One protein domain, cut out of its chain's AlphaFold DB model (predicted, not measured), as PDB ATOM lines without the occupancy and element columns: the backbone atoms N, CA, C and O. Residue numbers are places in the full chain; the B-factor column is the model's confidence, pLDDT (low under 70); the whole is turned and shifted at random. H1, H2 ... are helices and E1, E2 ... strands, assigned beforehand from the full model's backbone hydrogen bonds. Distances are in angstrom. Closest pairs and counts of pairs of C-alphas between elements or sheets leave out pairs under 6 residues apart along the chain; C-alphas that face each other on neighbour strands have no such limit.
ATOM      1  N   GLU A   2     208.207 147.561 148.584       38.00
ATOM      2  CA  GLU A   2     207.157 147.334 147.584       38.00
ATOM      3  C   GLU A   2     207.638 146.189 146.686       38.00
ATOM      4  O   GLU A   2     208.701 146.288 146.075       38.00
ATOM      5  N   HIS A   3     206.929 145.059 146.708       43.06
ATOM      6  CA  HIS A   3     207.166 143.974 145.765       43.06
ATOM      7  C   HIS A   3     206.636 144.456 144.417       43.06
ATOM      8  O   HIS A   3     205.432 144.453 144.178       43.06
ATOM      9  N   TYR A   4     207.531 144.985 143.585       55.00
ATOM     10  CA  TYR A   4     207.208 145.264 142.196       55.00
ATOM     11  C   TYR A   4     207.277 143.942 141.441       55.00
ATOM     12  O   TYR A   4     208.359 143.398 141.227       55.00
ATOM     13  N   ASP A   5     206.113 143.408 141.096       72.62
ATOM     14  CA  ASP A   5     206.019 142.191 140.301       72.62
ATOM     15  C   ASP A   5     206.392 142.485 138.837       72.62
ATOM     16  O   ASP A   5     206.356 143.634 138.381       72.62
ATOM     17  N   ALA A   6     206.741 141.444 138.078       78.38
ATOM     18  CA  ALA A   6     207.129 141.547 136.667       78.38
ATOM     19  C   ALA A   6     206.215 142.455 135.806       78.38
ATOM     20  O   ALA A   6     206.750 143.243 135.019       78.38
ATOM     21  N   PRO A   7     204.873 142.457 135.976       80.94
ATOM     22  CA  PRO A   7     204.005 143.350 135.210       80.94
ATOM     23  C   PRO A   7     204.254 144.844 135.493       80.94
ATOM     24  O   PRO A   7     204.163 145.668 134.582       80.94
ATOM     25  N   TRP A   8     204.633 145.212 136.721       81.88
ATOM     26  CA  TRP A   8     204.957 146.599 137.077       81.88
ATOM     27  C   TRP A   8     206.244 147.086 136.403       81.88
ATOM     28  O   TRP A   8     206.344 148.253 136.022       81.88
ATOM     29  N   HIS A   9     207.227 146.196 136.228       82.12
ATOM     30  CA  HIS A   9     208.479 146.522 135.546       82.12
ATOM     31  C   HIS A   9     208.282 146.836 134.061       82.12
ATOM     32  O   HIS A   9     208.936 147.758 133.573       82.12
ATOM     33  N   ILE A  10     207.354 146.144 133.387       81.50
ATOM     34  CA  ILE A  10     206.933 146.508 132.027       81.50
ATOM     35  C   ILE A  10     206.265 147.886 132.030       81.50
ATOM     36  O   ILE A  10     206.698 148.781 131.320       81.50
ATOM     37  N   ALA A  11     205.256 148.099 132.881       74.75
ATOM     38  CA  ALA A  11     204.506 149.361 132.902       74.75
ATOM     39  C   ALA A  11     205.334 150.590 133.322       74.75
ATOM     40  O   ALA A  11     204.919 151.721 133.090       74.75
ATOM     41  N   SER A  12     206.483 150.372 133.963       76.44
ATOM     42  CA  SER A  12     207.433 151.427 134.328       76.44
ATOM     43  C   SER A  12     208.547 151.611 133.293       76.44
ATOM     44  O   SER A  12     209.549 152.250 133.618       76.44
ATOM     45  N   GLU A  13     208.411 151.006 132.108       74.19
ATOM     46  CA  GLU A  13     209.366 151.064 130.990       74.19
ATOM     47  C   GLU A  13     210.787 150.619 131.388       74.19
ATOM     48  O   GLU A  13     211.795 151.090 130.863       74.19
ATOM     49  N   ARG A  14     210.900 149.723 132.379       74.81
ATOM     50  CA  ARG A  14     212.198 149.200 132.849       74.81
ATOM     51  C   ARG A  14     212.606 147.917 132.143       74.81
ATOM     52  O   ARG A  14     213.771 147.532 132.220       74.81
ATOM     53  N   VAL A  15     211.636 147.224 131.562       83.75
ATOM     54  CA  VAL A  15     211.790 145.929 130.909       83.75
ATOM     55  C   VAL A  15     210.873 145.909 129.689       83.75
ATOM     56  O   VAL A  15     209.735 146.356 129.776       83.75
ATOM     57  N   ASP A  16     211.361 145.356 128.582       86.00
ATOM     58  CA  ASP A  16     210.617 145.280 127.318       86.00
ATOM     59  C   ASP A  16     209.742 144.022 127.216       86.00
ATOM     60  O   ASP A  16     208.671 144.032 126.609       86.00
ATOM     61  N   LEU A  17     210.222 142.924 127.810       88.62
ATOM     62  CA  LEU A  17     209.635 141.587 127.769       88.62
ATOM     63  C   LEU A  17     209.729 140.932 129.145       88.62
ATOM     64  O   LEU A  17     210.800 140.896 129.751       88.62
ATOM     65  N   ALA A  18     208.631 140.354 129.615       90.50
ATOM     66  CA  ALA A  18     208.605 139.619 130.869       90.50
ATOM     67  C   ALA A  18     207.667 138.418 130.784       90.50
ATOM     68  O   ALA A  18     206.871 138.272 129.856       90.50
ATOM     69  N   VAL A  19     207.780 137.552 131.779       90.00
ATOM     70  CA  VAL A  19     206.932 136.379 131.943       90.00
ATOM     71  C   VAL A  19     206.211 136.530 133.275       90.00
ATOM     72  O   VAL A  19     206.858 136.817 134.283       90.00
ATOM     73  N   ALA A  20     204.887 136.404 133.274       90.69
ATOM     74  CA  ALA A  20     204.077 136.586 134.475       90.69
ATOM     75  C   ALA A  20     202.798 135.749 134.424       90.69
ATOM     76  O   ALA A  20     202.241 135.519 133.348       90.69
ATOM     77  N   GLY A  21     202.323 135.338 135.600       90.69
ATOM     78  CA  GLY A  21     201.002 134.742 135.754       90.69
ATOM     79  C   GLY A  21     199.912 135.773 135.481       90.69
ATOM     80  O   GLY A  21     200.021 136.947 135.851       90.69
ATOM     81  N   PHE A  22     198.834 135.349 134.836       88.56
ATOM     82  CA  PHE A  22     197.712 136.236 134.550       88.56
ATOM     83  C   PHE A  22     197.035 136.811 135.802       88.56
ATOM     84  O   PHE A  22     196.589 137.955 135.777       88.56
ATOM     85  N   ASP A  23     196.982 136.067 136.903       87.19
ATOM     86  CA  ASP A  23     196.530 136.559 138.207       87.19
ATOM     87  C   ASP A  23     197.364 137.748 138.703       87.19
ATOM     88  O   ASP A  23     196.802 138.721 139.209       87.19
ATOM     89  N   GLU A  24     198.684 137.724 138.499       87.19
ATOM     90  CA  GLU A  24     199.570 138.840 138.843       87.19
ATOM     91  C   GLU A  24     199.364 140.037 137.918       87.19
ATOM     92  O   GLU A  24     199.251 141.173 138.388       87.19
ATOM     93  N   ILE A  25     199.266 139.790 136.607       85.81
ATOM     94  CA  ILE A  25     199.000 140.825 135.599       85.81
ATOM     95  C   ILE A  25     197.677 141.522 135.930       85.81
ATOM     96  O   ILE A  25     197.623 142.738 136.120       85.81
ATOM     97  N   ALA A  26     196.603 140.751 136.057       81.81
ATOM     98  CA  ALA A  26     195.274 141.285 136.277       81.81
ATOM     99  C   ALA A  26     195.120 141.910 137.673       81.81
ATOM    100  O   ALA A  26     194.401 142.898 137.796       81.81
ATOM    101  N   SER A  27     195.818 141.426 138.711       82.62
ATOM    102  CA  SER A  27     195.835 142.107 140.014       82.62
ATOM    103  C   SER A  27     196.561 143.452 139.947       82.62
ATOM    104  O   SER A  27     196.008 144.458 140.396       82.62
ATOM    105  N   THR A  28     197.733 143.505 139.302       81.50
ATOM    106  CA  THR A  28     198.552 144.726 139.163       81.50
ATOM    107  C   THR A  28     197.808 145.857 138.447       81.50
ATOM    108  O   THR A  28     197.944 147.020 138.825       81.50
ATOM    109  N   PHE A  29     197.000 145.528 137.435       76.88
ATOM    110  CA  PHE A  29     196.276 146.516 136.620       76.88
ATOM    111  C   PHE A  29     194.775 146.606 136.921       76.88
ATOM    112  O   PHE A  29     194.048 147.355 136.264       76.88
ATOM    113  N   SER A  30     194.286 145.889 137.936       70.38
ATOM    114  CA  SER A  30     192.888 146.006 138.356       70.38
ATOM    115  C   SER A  30     192.582 147.428 138.851       70.38
ATOM    116  O   SER A  30     193.281 147.984 139.694       70.38
ATOM    117  N   GLY A  31     191.519 148.039 138.316       58.34
ATOM    118  CA  GLY A  31     191.068 149.377 138.721       58.34
ATOM    119  C   GLY A  31     191.448 150.539 137.797       58.34
ATOM    120  O   GLY A  31     191.050 151.664 138.093       58.34
ATOM    121  N   LYS A  32     192.138 150.306 136.670       58.75
ATOM    122  CA  LYS A  32     192.174 151.281 135.565       58.75
ATOM    123  C   LYS A  32     190.876 151.167 134.748       58.75
ATOM    124  O   LYS A  32     190.460 150.062 134.382       58.75
ATOM    125  N   ASP A  33     190.204 152.301 134.543       49.84
ATOM    126  CA  ASP A  33     188.874 152.434 133.926       49.84
ATOM    127  C   ASP A  33     188.847 151.900 132.479       49.84
ATOM    128  O   ASP A  33     189.065 152.653 131.540       49.84
ATOM    129  N   ASN A  34     188.639 150.584 132.321       49.09
ATOM    130  CA  ASN A  34     188.137 149.867 131.126       49.09
ATOM    131  C   ASN A  34     188.285 148.335 131.220       49.09
ATOM    132  O   ASN A  34     187.806 147.605 130.354       49.09
ATOM    133  N   THR A  35     188.884 147.807 132.286       49.44
ATOM    134  CA  THR A  35     189.208 146.377 132.461       49.44
ATOM    135  C   THR A  35     188.019 145.476 132.813       49.44
ATOM    136  O   THR A  35     188.172 144.476 133.509       49.44
ATOM    137  N   THR A  36     186.799 145.807 132.393       48.19
ATOM    138  CA  THR A  36     185.569 145.412 133.098       48.19
ATOM    139  C   THR A  36     185.254 143.919 133.192       48.19
ATOM    140  O   THR A  36     184.320 143.618 133.914       48.19
ATOM    141  N   LEU A  37     185.973 142.968 132.582       55.31
ATOM    142  CA  LEU A  37     185.591 141.539 132.589       55.31
ATOM    143  C   LEU A  37     186.777 140.555 132.526       55.31
ATOM    144  O   LEU A  37     186.701 139.504 131.892       55.31
ATOM    145  N   ILE A  38     187.908 140.881 133.150       61.50
ATOM    146  CA  ILE A  38     189.149 140.132 132.916       61.50
ATOM    147  C   ILE A  38     189.283 138.945 133.886       61.50
ATOM    148  O   ILE A  38     190.017 138.989 134.866       61.50
ATOM    149  N   LYS A  39     188.552 137.858 133.609       61.97
ATOM    150  CA  LYS A  39     188.777 136.541 134.241       61.97
ATOM    151  C   LYS A  39     189.919 135.764 133.576       61.97
ATOM    152  O   LYS A  39     190.433 134.808 134.152       61.97
ATOM    153  N   ARG A  40     190.247 136.149 132.338       72.31
ATOM    154  CA  ARG A  40     191.161 135.459 131.426       72.31
ATOM    155  C   ARG A  40     191.855 136.462 130.507       72.31
ATOM    156  O   ARG A  40     191.295 137.513 130.188       72.31
ATOM    157  N   TRP A  41     193.031 136.097 130.023       73.44
ATOM    158  CA  TRP A  41     193.912 136.995 129.284       73.44
ATOM    159  C   TRP A  41     193.422 137.517 127.915       73.44
ATOM    160  O   TRP A  41     193.803 138.640 127.583       73.44
ATOM    161  N   PRO A  42     192.542 136.851 127.131       70.50
ATOM    162  CA  PRO A  42     192.048 137.446 125.881       70.50
ATOM    163  C   PRO A  42     191.259 138.741 126.100       70.50
ATOM    164  O   PRO A  42     191.357 139.667 125.298       70.50
ATOM    165  N   ALA A  43     190.520 138.834 127.212       69.50
ATOM    166  CA  ALA A  43     189.806 140.051 127.593       69.50
ATOM    167  C   ALA A  43     190.750 141.181 128.022       69.50
ATOM    168  O   ALA A  43     190.375 142.350 127.933       69.50
ATOM    169  N   PHE A  44     191.955 140.843 128.488       73.62
ATOM    170  CA  PHE A  44     192.920 141.813 128.995       73.62
ATOM    171  C   PHE A  44     193.380 142.763 127.894       73.62
ATOM    172  O   PHE A  44     193.220 143.975 128.002       73.62
ATOM    173  N   ASN A  45     193.842 142.209 126.773       71.81
ATOM    174  CA  ASN A  45     194.334 143.010 125.652       71.81
ATOM    175  C   ASN A  45     193.257 143.917 125.044       71.81
ATOM    176  O   ASN A  45     193.573 145.007 124.565       71.81
ATOM    177  N   SER A  46     191.998 143.465 125.041       65.88
ATOM    178  CA  SER A  46     190.864 144.227 124.506       65.88
ATOM    179  C   SER A  46     190.408 145.364 125.421       65.88
ATOM    180  O   SER A  46     189.779 146.298 124.930       65.88
ATOM    181  N   ALA A  47     190.711 145.307 126.721       62.97
ATOM    182  CA  ALA A  47     190.400 146.387 127.658       62.97
ATOM    183  C   ALA A  47     191.262 147.640 127.423       62.97
ATOM    184  O   ALA A  47     190.795 148.753 127.654       62.97
ATOM    185  N   GLY A  48     192.482 147.455 126.904       56.03
ATOM    186  CA  GLY A  48     193.258 148.475 126.201       56.03
ATOM    187  C   GLY A  48     193.487 149.793 126.945       56.03
ATOM    188  O   GLY A  48     193.145 150.844 126.397       56.03
ATOM    189  N   ALA A  49     194.106 149.784 128.131       55.19
ATOM    190  CA  ALA A  49     194.612 151.030 128.707       55.19
ATOM    191  C   ALA A  49     196.034 151.353 128.202       55.19
ATOM    192  O   ALA A  49     196.869 150.476 127.981       55.19
ATOM    193  N   TYR A  50     196.313 152.644 128.019       48.44
ATOM    194  CA  TYR A  50     197.655 153.148 127.721       48.44
ATOM    195  C   TYR A  50     198.570 152.938 128.946       48.44
ATOM    196  O   TYR A  50     198.156 153.209 130.078       48.44
ATOM    197  N   GLY A  51     199.793 152.437 128.737       60.78
ATOM    198  CA  GLY A  51     200.732 152.095 129.820       60.78
ATOM    199  C   GLY A  51     200.443 150.766 130.539       60.78
ATOM    200  O   GLY A  51     200.875 150.573 131.675       60.78
ATOM    201  N   GLU A  52     199.668 149.871 129.923       72.25
ATOM    202  CA  GLU A  52     199.545 148.467 130.337       72.25
ATOM    203  C   GLU A  52     200.357 147.561 129.399       72.25
ATOM    204  O   GLU A  52     200.435 147.844 128.196       72.25
ATOM    205  N   PRO A  53     200.942 146.462 129.915       80.19
ATOM    206  CA  PRO A  53     201.570 145.460 129.070       80.19
ATOM    207  C   PRO A  53     200.549 144.835 128.119       80.19
ATOM    208  O   PRO A  53     199.361 144.728 128.429       80.19
ATOM    209  N   ILE A  54     201.023 144.343 126.981       83.31
ATOM    210  CA  ILE A  54     200.244 143.447 126.125       83.31
ATOM    211  C   ILE A  54     200.585 142.001 126.445       83.31
ATOM    212  O   ILE A  54     201.751 141.652 126.613       83.31
ATOM    213  N   ILE A  55     199.565 141.152 126.504       87.50
ATOM    214  CA  ILE A  55     199.733 139.706 126.607       87.50
ATOM    215  C   ILE A  55     199.903 139.154 125.195       87.50
ATOM    216  O   ILE A  55     198.990 139.245 124.375       87.50
ATOM    217  N   LEU A  56     201.064 138.588 124.891       87.81
ATOM    218  CA  LEU A  56     201.374 138.093 123.546       87.81
ATOM    219  C   LEU A  56     200.890 136.655 123.318       87.81
ATOM    220  O   LEU A  56     200.561 136.275 122.194       87.81
ATOM    221  N   GLY A  57     200.810 135.870 124.391       87.56
ATOM    222  CA  GLY A  57     200.280 134.512 124.386       87.56
ATOM    223  C   GLY A  57     200.724 133.715 125.607       87.56
ATOM    224  O   GLY A  57     201.440 134.223 126.475       87.56
ATOM    225  N   SER A  58     200.271 132.466 125.684       88.44
ATOM    226  CA  SER A  58     200.675 131.520 126.728       88.44
ATOM    227  C   SER A  58     202.130 131.098 126.522       88.44
ATOM    228  O   SER A  58     202.575 130.872 125.390       88.44
ATOM    229  N   ALA A  59     202.860 130.969 127.629       87.38
ATOM    230  CA  ALA A  59     204.227 130.455 127.640       87.38
ATOM    231  C   ALA A  59     204.287 128.926 127.464       87.38
ATOM    232  O   ALA A  59     205.367 128.389 127.237       87.38
ATOM    233  N   GLY A  60     203.145 128.224 127.547       84.38
ATOM    234  CA  GLY A  60     203.081 126.778 127.318       84.38
ATOM    235  C   GLY A  60     203.775 125.941 128.392       84.38
ATOM    236  O   GLY A  60     204.347 124.908 128.071       84.38
ATOM    237  N   LEU A  61     203.762 126.400 129.647       85.12
ATOM    238  CA  LEU A  61     204.437 125.736 130.769       85.12
ATOM    239  C   LEU A  61     203.563 124.696 131.492       85.12
ATOM    240  O   LEU A  61     203.996 124.152 132.504       85.12
ATOM    241  N   ASP A  62     202.343 124.449 131.000       83.62
ATOM    242  CA  ASP A  62     201.343 123.561 131.611       83.62
ATOM    243  C   ASP A  62     201.105 123.849 133.110       83.62
ATOM    244  O   ASP A  62     200.883 122.956 133.925       83.62
ATOM    245  N   ASP A  63     201.137 125.130 133.483       88.44
ATOM    246  CA  ASP A  63     201.191 125.616 134.864       88.44
ATOM    247  C   ASP A  63     199.874 126.235 135.354       88.44
ATOM    248  O   ASP A  63     199.856 127.117 136.215       88.44
ATOM    249  N   TYR A  64     198.758 125.766 134.801       92.81
ATOM    250  CA  TYR A  64     197.437 126.296 135.105       92.81
ATOM    251  C   TYR A  64     197.140 126.294 136.608       92.81
ATOM    252  O   TYR A  64     197.394 125.335 137.341       92.81
ATOM    253  N   THR A 167     200.902 131.005 132.948       91.75
ATOM    254  CA  THR A 167     201.987 131.932 132.635       91.75
ATOM    255  C   THR A 167     201.904 132.455 131.199       91.75
ATOM    256  O   THR A 167     201.743 131.699 130.235       91.75
ATOM    257  N   HIS A 168     202.100 133.766 131.038       91.31
ATOM    258  CA  HIS A 168     202.117 134.449 129.745       91.31
ATOM    259  C   HIS A 168     203.424 135.172 129.475       91.31
ATOM    260  O   HIS A 168     204.077 135.676 130.389       91.31
ATOM    261  N   LEU A 169     203.737 135.307 128.186       91.50
ATOM    262  CA  LEU A 169     204.673 136.320 127.724       91.50
ATOM    263  C   LEU A 169     203.949 137.666 127.646       91.50
ATOM    264  O   LEU A 169     202.941 137.802 126.942       91.50
ATOM    265  N   ILE A 170     204.487 138.658 128.346       90.38
ATOM    266  CA  ILE A 170     204.020 140.040 128.316       90.38
ATOM    267  C   ILE A 170     205.093 140.969 127.770       90.38
ATOM    268  O   ILE A 170     206.288 140.717 127.928       90.38
ATOM    269  N   ALA A 171     204.657 142.057 127.147       89.31
ATOM    270  CA  ALA A 171     205.559 143.022 126.545       89.31
ATOM    271  C   ALA A 171     205.068 144.456 126.696       89.31
ATOM    272  O   ALA A 171     203.866 144.702 126.836       89.31
ATOM    273  N   ASP A 172     205.999 145.399 126.598       87.31
ATOM    274  CA  ASP A 172     205.660 146.790 126.335       87.31
ATOM    275  C   ASP A 172     205.082 146.914 124.912       87.31
ATOM    276  O   ASP A 172     205.666 146.450 123.925       87.31
ATOM    277  N   ARG A 173     203.900 147.531 124.809       84.06
ATOM    278  CA  ARG A 173     203.198 147.711 123.534       84.06
ATOM    279  C   ARG A 173     204.007 148.551 122.550       84.06
ATOM    280  O   ARG A 173     204.104 148.174 121.384       84.06
ATOM    281  N   GLU A 174     204.557 149.678 122.994       84.75
ATOM    282  CA  GLU A 174     205.298 150.584 122.116       84.75
ATOM    283  C   GLU A 174     206.570 149.918 121.596       84.75
ATOM    284  O   GLU A 174     206.926 150.105 120.429       84.75
ATOM    285  N   VAL A 175     207.223 149.102 122.428       86.62
ATOM    286  CA  VAL A 175     208.421 148.356 122.029       86.62
ATOM    287  C   VAL A 175     208.090 147.337 120.944       86.62
ATOM    288  O   VAL A 175     208.717 147.355 119.886       86.62
ATOM    289  N   ILE A 176     207.063 146.503 121.135       87.31
ATOM    290  CA  ILE A 176     206.665 145.493 120.134       87.31
ATOM    291  C   ILE A 176     206.168 146.121 118.824       87.31
ATOM    292  O   ILE A 176     206.324 145.532 117.751       87.31
ATOM    293  N   GLU A 177     205.577 147.316 118.880       86.19
ATOM    294  CA  GLU A 177     205.125 148.036 117.687       86.19
ATOM    295  C   GLU A 177     206.281 148.678 116.900       86.19
ATOM    296  O   GLU A 177     206.203 148.767 115.669       86.19
ATOM    297  N   ARG A 178     207.352 149.118 117.576       89.69
ATOM    298  CA  ARG A 178     208.461 149.868 116.955       89.69
ATOM    299  C   ARG A 178     209.688 149.016 116.628       89.69
ATOM    300  O   ARG A 178     210.355 149.301 115.631       89.69
ATOM    301  N   ASP A 179     209.988 147.994 117.424       90.62
ATOM    302  CA  ASP A 179     211.199 147.177 117.306       90.62
ATOM    303  C   ASP A 179     210.900 145.801 116.684       90.62
ATOM    304  O   ASP A 179     210.213 144.944 117.249       90.62
ATOM    305  N   LYS A 180     211.450 145.577 115.485       90.38
ATOM    306  CA  LYS A 180     211.271 144.327 114.736       90.38
ATOM    307  C   LYS A 180     212.013 143.148 115.355       90.38
ATOM    308  O   LYS A 180     211.526 142.025 115.231       90.38
ATOM    309  N   ASP A 181     213.159 143.380 115.984       90.69
ATOM    310  CA  ASP A 181     213.951 142.322 116.604       90.69
ATOM    311  C   ASP A 181     213.286 141.879 117.908       90.69
ATOM    312  O   ASP A 181     213.126 140.677 118.129       90.69
ATOM    313  N   ALA A 182     212.793 142.827 118.712       88.06
ATOM    314  CA  ALA A 182     211.997 142.524 119.902       88.06
ATOM    315  C   ALA A 182     210.735 141.727 119.544       88.06
ATOM    316  O   ALA A 182     210.459 140.690 120.151       88.06
ATOM    317  N   ARG A 183     210.012 142.149 118.499       89.56
ATOM    318  CA  ARG A 183     208.855 141.410 117.982       89.56
ATOM    319  C   ARG A 183     209.223 140.004 117.511       89.56
ATOM    320  O   ARG A 183     208.531 139.055 117.854       89.56
ATOM    321  N   HIS A 184     210.320 139.849 116.773       90.06
ATOM    322  CA  HIS A 184     210.782 138.539 116.297       90.06
ATOM    323  C   HIS A 184     211.180 137.598 117.437       90.06
ATOM    324  O   HIS A 184     210.914 136.399 117.374       90.06
ATOM    325  N   VAL A 185     211.819 138.121 118.486       90.69
ATOM    326  CA  VAL A 185     212.106 137.351 119.704       90.69
ATOM    327  C   VAL A 185     210.804 136.941 120.381       90.69
ATOM    328  O   VAL A 185     210.643 135.771 120.724       90.69
ATOM    329  N   ALA A 186     209.860 137.867 120.529       88.94
ATOM    330  CA  ALA A 186     208.591 137.590 121.178       88.94
ATOM    331  C   ALA A 186     207.765 136.537 120.420       88.94
ATOM    332  O   ALA A 186     207.303 135.577 121.031       88.94
ATOM    333  N   ASP A 187     207.683 136.634 119.090       87.31
ATOM    334  CA  ASP A 187     206.996 135.661 118.227       87.31
ATOM    335  C   ASP A 187     207.589 134.242 118.350       87.31
ATOM    336  O   ASP A 187     206.885 133.257 118.146       87.31
ATOM    337  N   LYS A 188     208.876 134.111 118.709       88.50
ATOM    338  CA  LYS A 188     209.520 132.812 118.979       88.50
ATOM    339  C   LYS A 188     209.280 132.277 120.387       88.50
ATOM    340  O   LYS A 188     209.430 131.075 120.599       88.50
ATOM    341  N   LEU A 189     209.010 133.159 121.346       87.00
ATOM    342  CA  LEU A 189     208.798 132.806 122.751       87.00
ATOM    343  C   LEU A 189     207.328 132.508 123.058       87.00
ATOM    344  O   LEU A 189     207.048 131.724 123.962       87.00
ATOM    345  N   VAL A 190     206.390 133.104 122.316       86.12
ATOM    346  CA  VAL A 190     204.970 132.753 122.417       86.12
ATOM    347  C   VAL A 190     204.776 131.323 121.932       86.12
ATOM    348  O   VAL A 190     205.022 131.020 120.766       86.12
ATOM    349  N   HIS A 191     204.307 130.450 122.822       81.88
ATOM    350  CA  HIS A 191     204.108 129.047 122.483       81.88
ATOM    351  C   HIS A 191     202.705 128.784 121.946       81.88
ATOM    352  O   HIS A 191     202.554 128.187 120.885       81.88
ATOM    353  N   ASN A 192     201.686 129.252 122.673       83.62
ATOM    354  CA  ASN A 192     200.293 128.995 122.331       83.62
ATOM    355  C   ASN A 192     199.448 130.273 122.382       83.62
ATOM    356  O   ASN A 192     199.508 131.062 123.330       83.62
TER     357      ASN A 192
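Overview. This is residues 2 to 64 and 167 to 192 of the 265 residues of an uncharacterized protein of Candidatus Aenigmarchaeota archaeon (UniProt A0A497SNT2). A small, strongly twisted sheet of three strands forms the core, with the short helices H1, H2 and H3 over one face and the longest helix, H5, over the other. H4 makes a corner with H5 and only grazes the sheet. The printed part has 89 residues with five named helices and three named strands, in the order H1 E1 H2 H3 E2 E3 H4 H5. The sheet's order is E1, E3, E2, all antiparallel, and the class is mixed, helices and strands. The whole is compact, with a radius of gyration of the C-alphas of 12.2 A, and rounded, spanning 33 by 29 by 28 A.

Arrangement. The inner strand E3, residues 167 to 171, is antiparallel to both edge strands, E1, residues 17 to 21, and E2, residues 54 to 58. N 18 and O 170 are 2.9 A apart across E1 and E3, and N 56 and O 169 are 2.9 A apart across E3 and E2, both within hydrogen-bond range. The sheet is only just strongly twisted, its C-alphas lying up to 4.0 A off the best plane. H5, residues 180 to 189, has a height over the sheet of 9.0 A and runs along the strands, at 2 degrees to E3 on the local plane; the closest C-alphas of the two, those of Leu 169 and Leu 189, are 7.4 A apart. On the opposite face are H1, residues 6 to 11, H2, residues 22 to 29, and H3, residues 41 to 47. H3 lies over E2 at a height over the sheet of 8.3 A; their closest C-alphas, Asn 45 and Ile 54, are 5.9 A apart. H1 and H2 touch at a steep tilt of 39 degrees, the same way, with the C-alphas of Pro 7 and Ile 25 closest at 5.6 A. H2 and H3 are close but not clearly touching; their closest C-alphas, Phe 22 and Trp 41, are 6.5 A apart. E1, H2, H3 and E2 form a split strand-helix-strand unit, two strands running the same way with E3 between them, and its crossover is right-handed. H4, residues 173 to 178, touches H5 only at the corner, the C-alphas of Ile 176 and Arg 183 being closest at 5.1 A. In H1, H2, H4 and H5 every O i to N i+4 pair is within hydrogen-bond range; in H3 1 of 3 is, beside 3 of 4 O i to N i+3 pairs.

Along the chain. H1 begins at C-alpha 6, (207.129, 141.547, 136.667). From first to last C-alpha, E1 measures 13.6 A, E2 12.0 A and E3 13.1 A. H5 is 14.3 A long and ends at C-alpha 189, (208.798, 132.806, 122.751).

Size, cuts and confidence. The two C-alphas farthest apart, those of Glu 2 and Lys 180, are 33.2 A apart. Residues 65 to 166 are not printed, and C-alphas 64 and 167 are 7.7 A apart across the cut. H2 to H3 is a long link of 11 residues. The mean pLDDT of the printed part is 78.1; residues 2 to 4, 31 to 39, 43 and 46 to 51 are under 70.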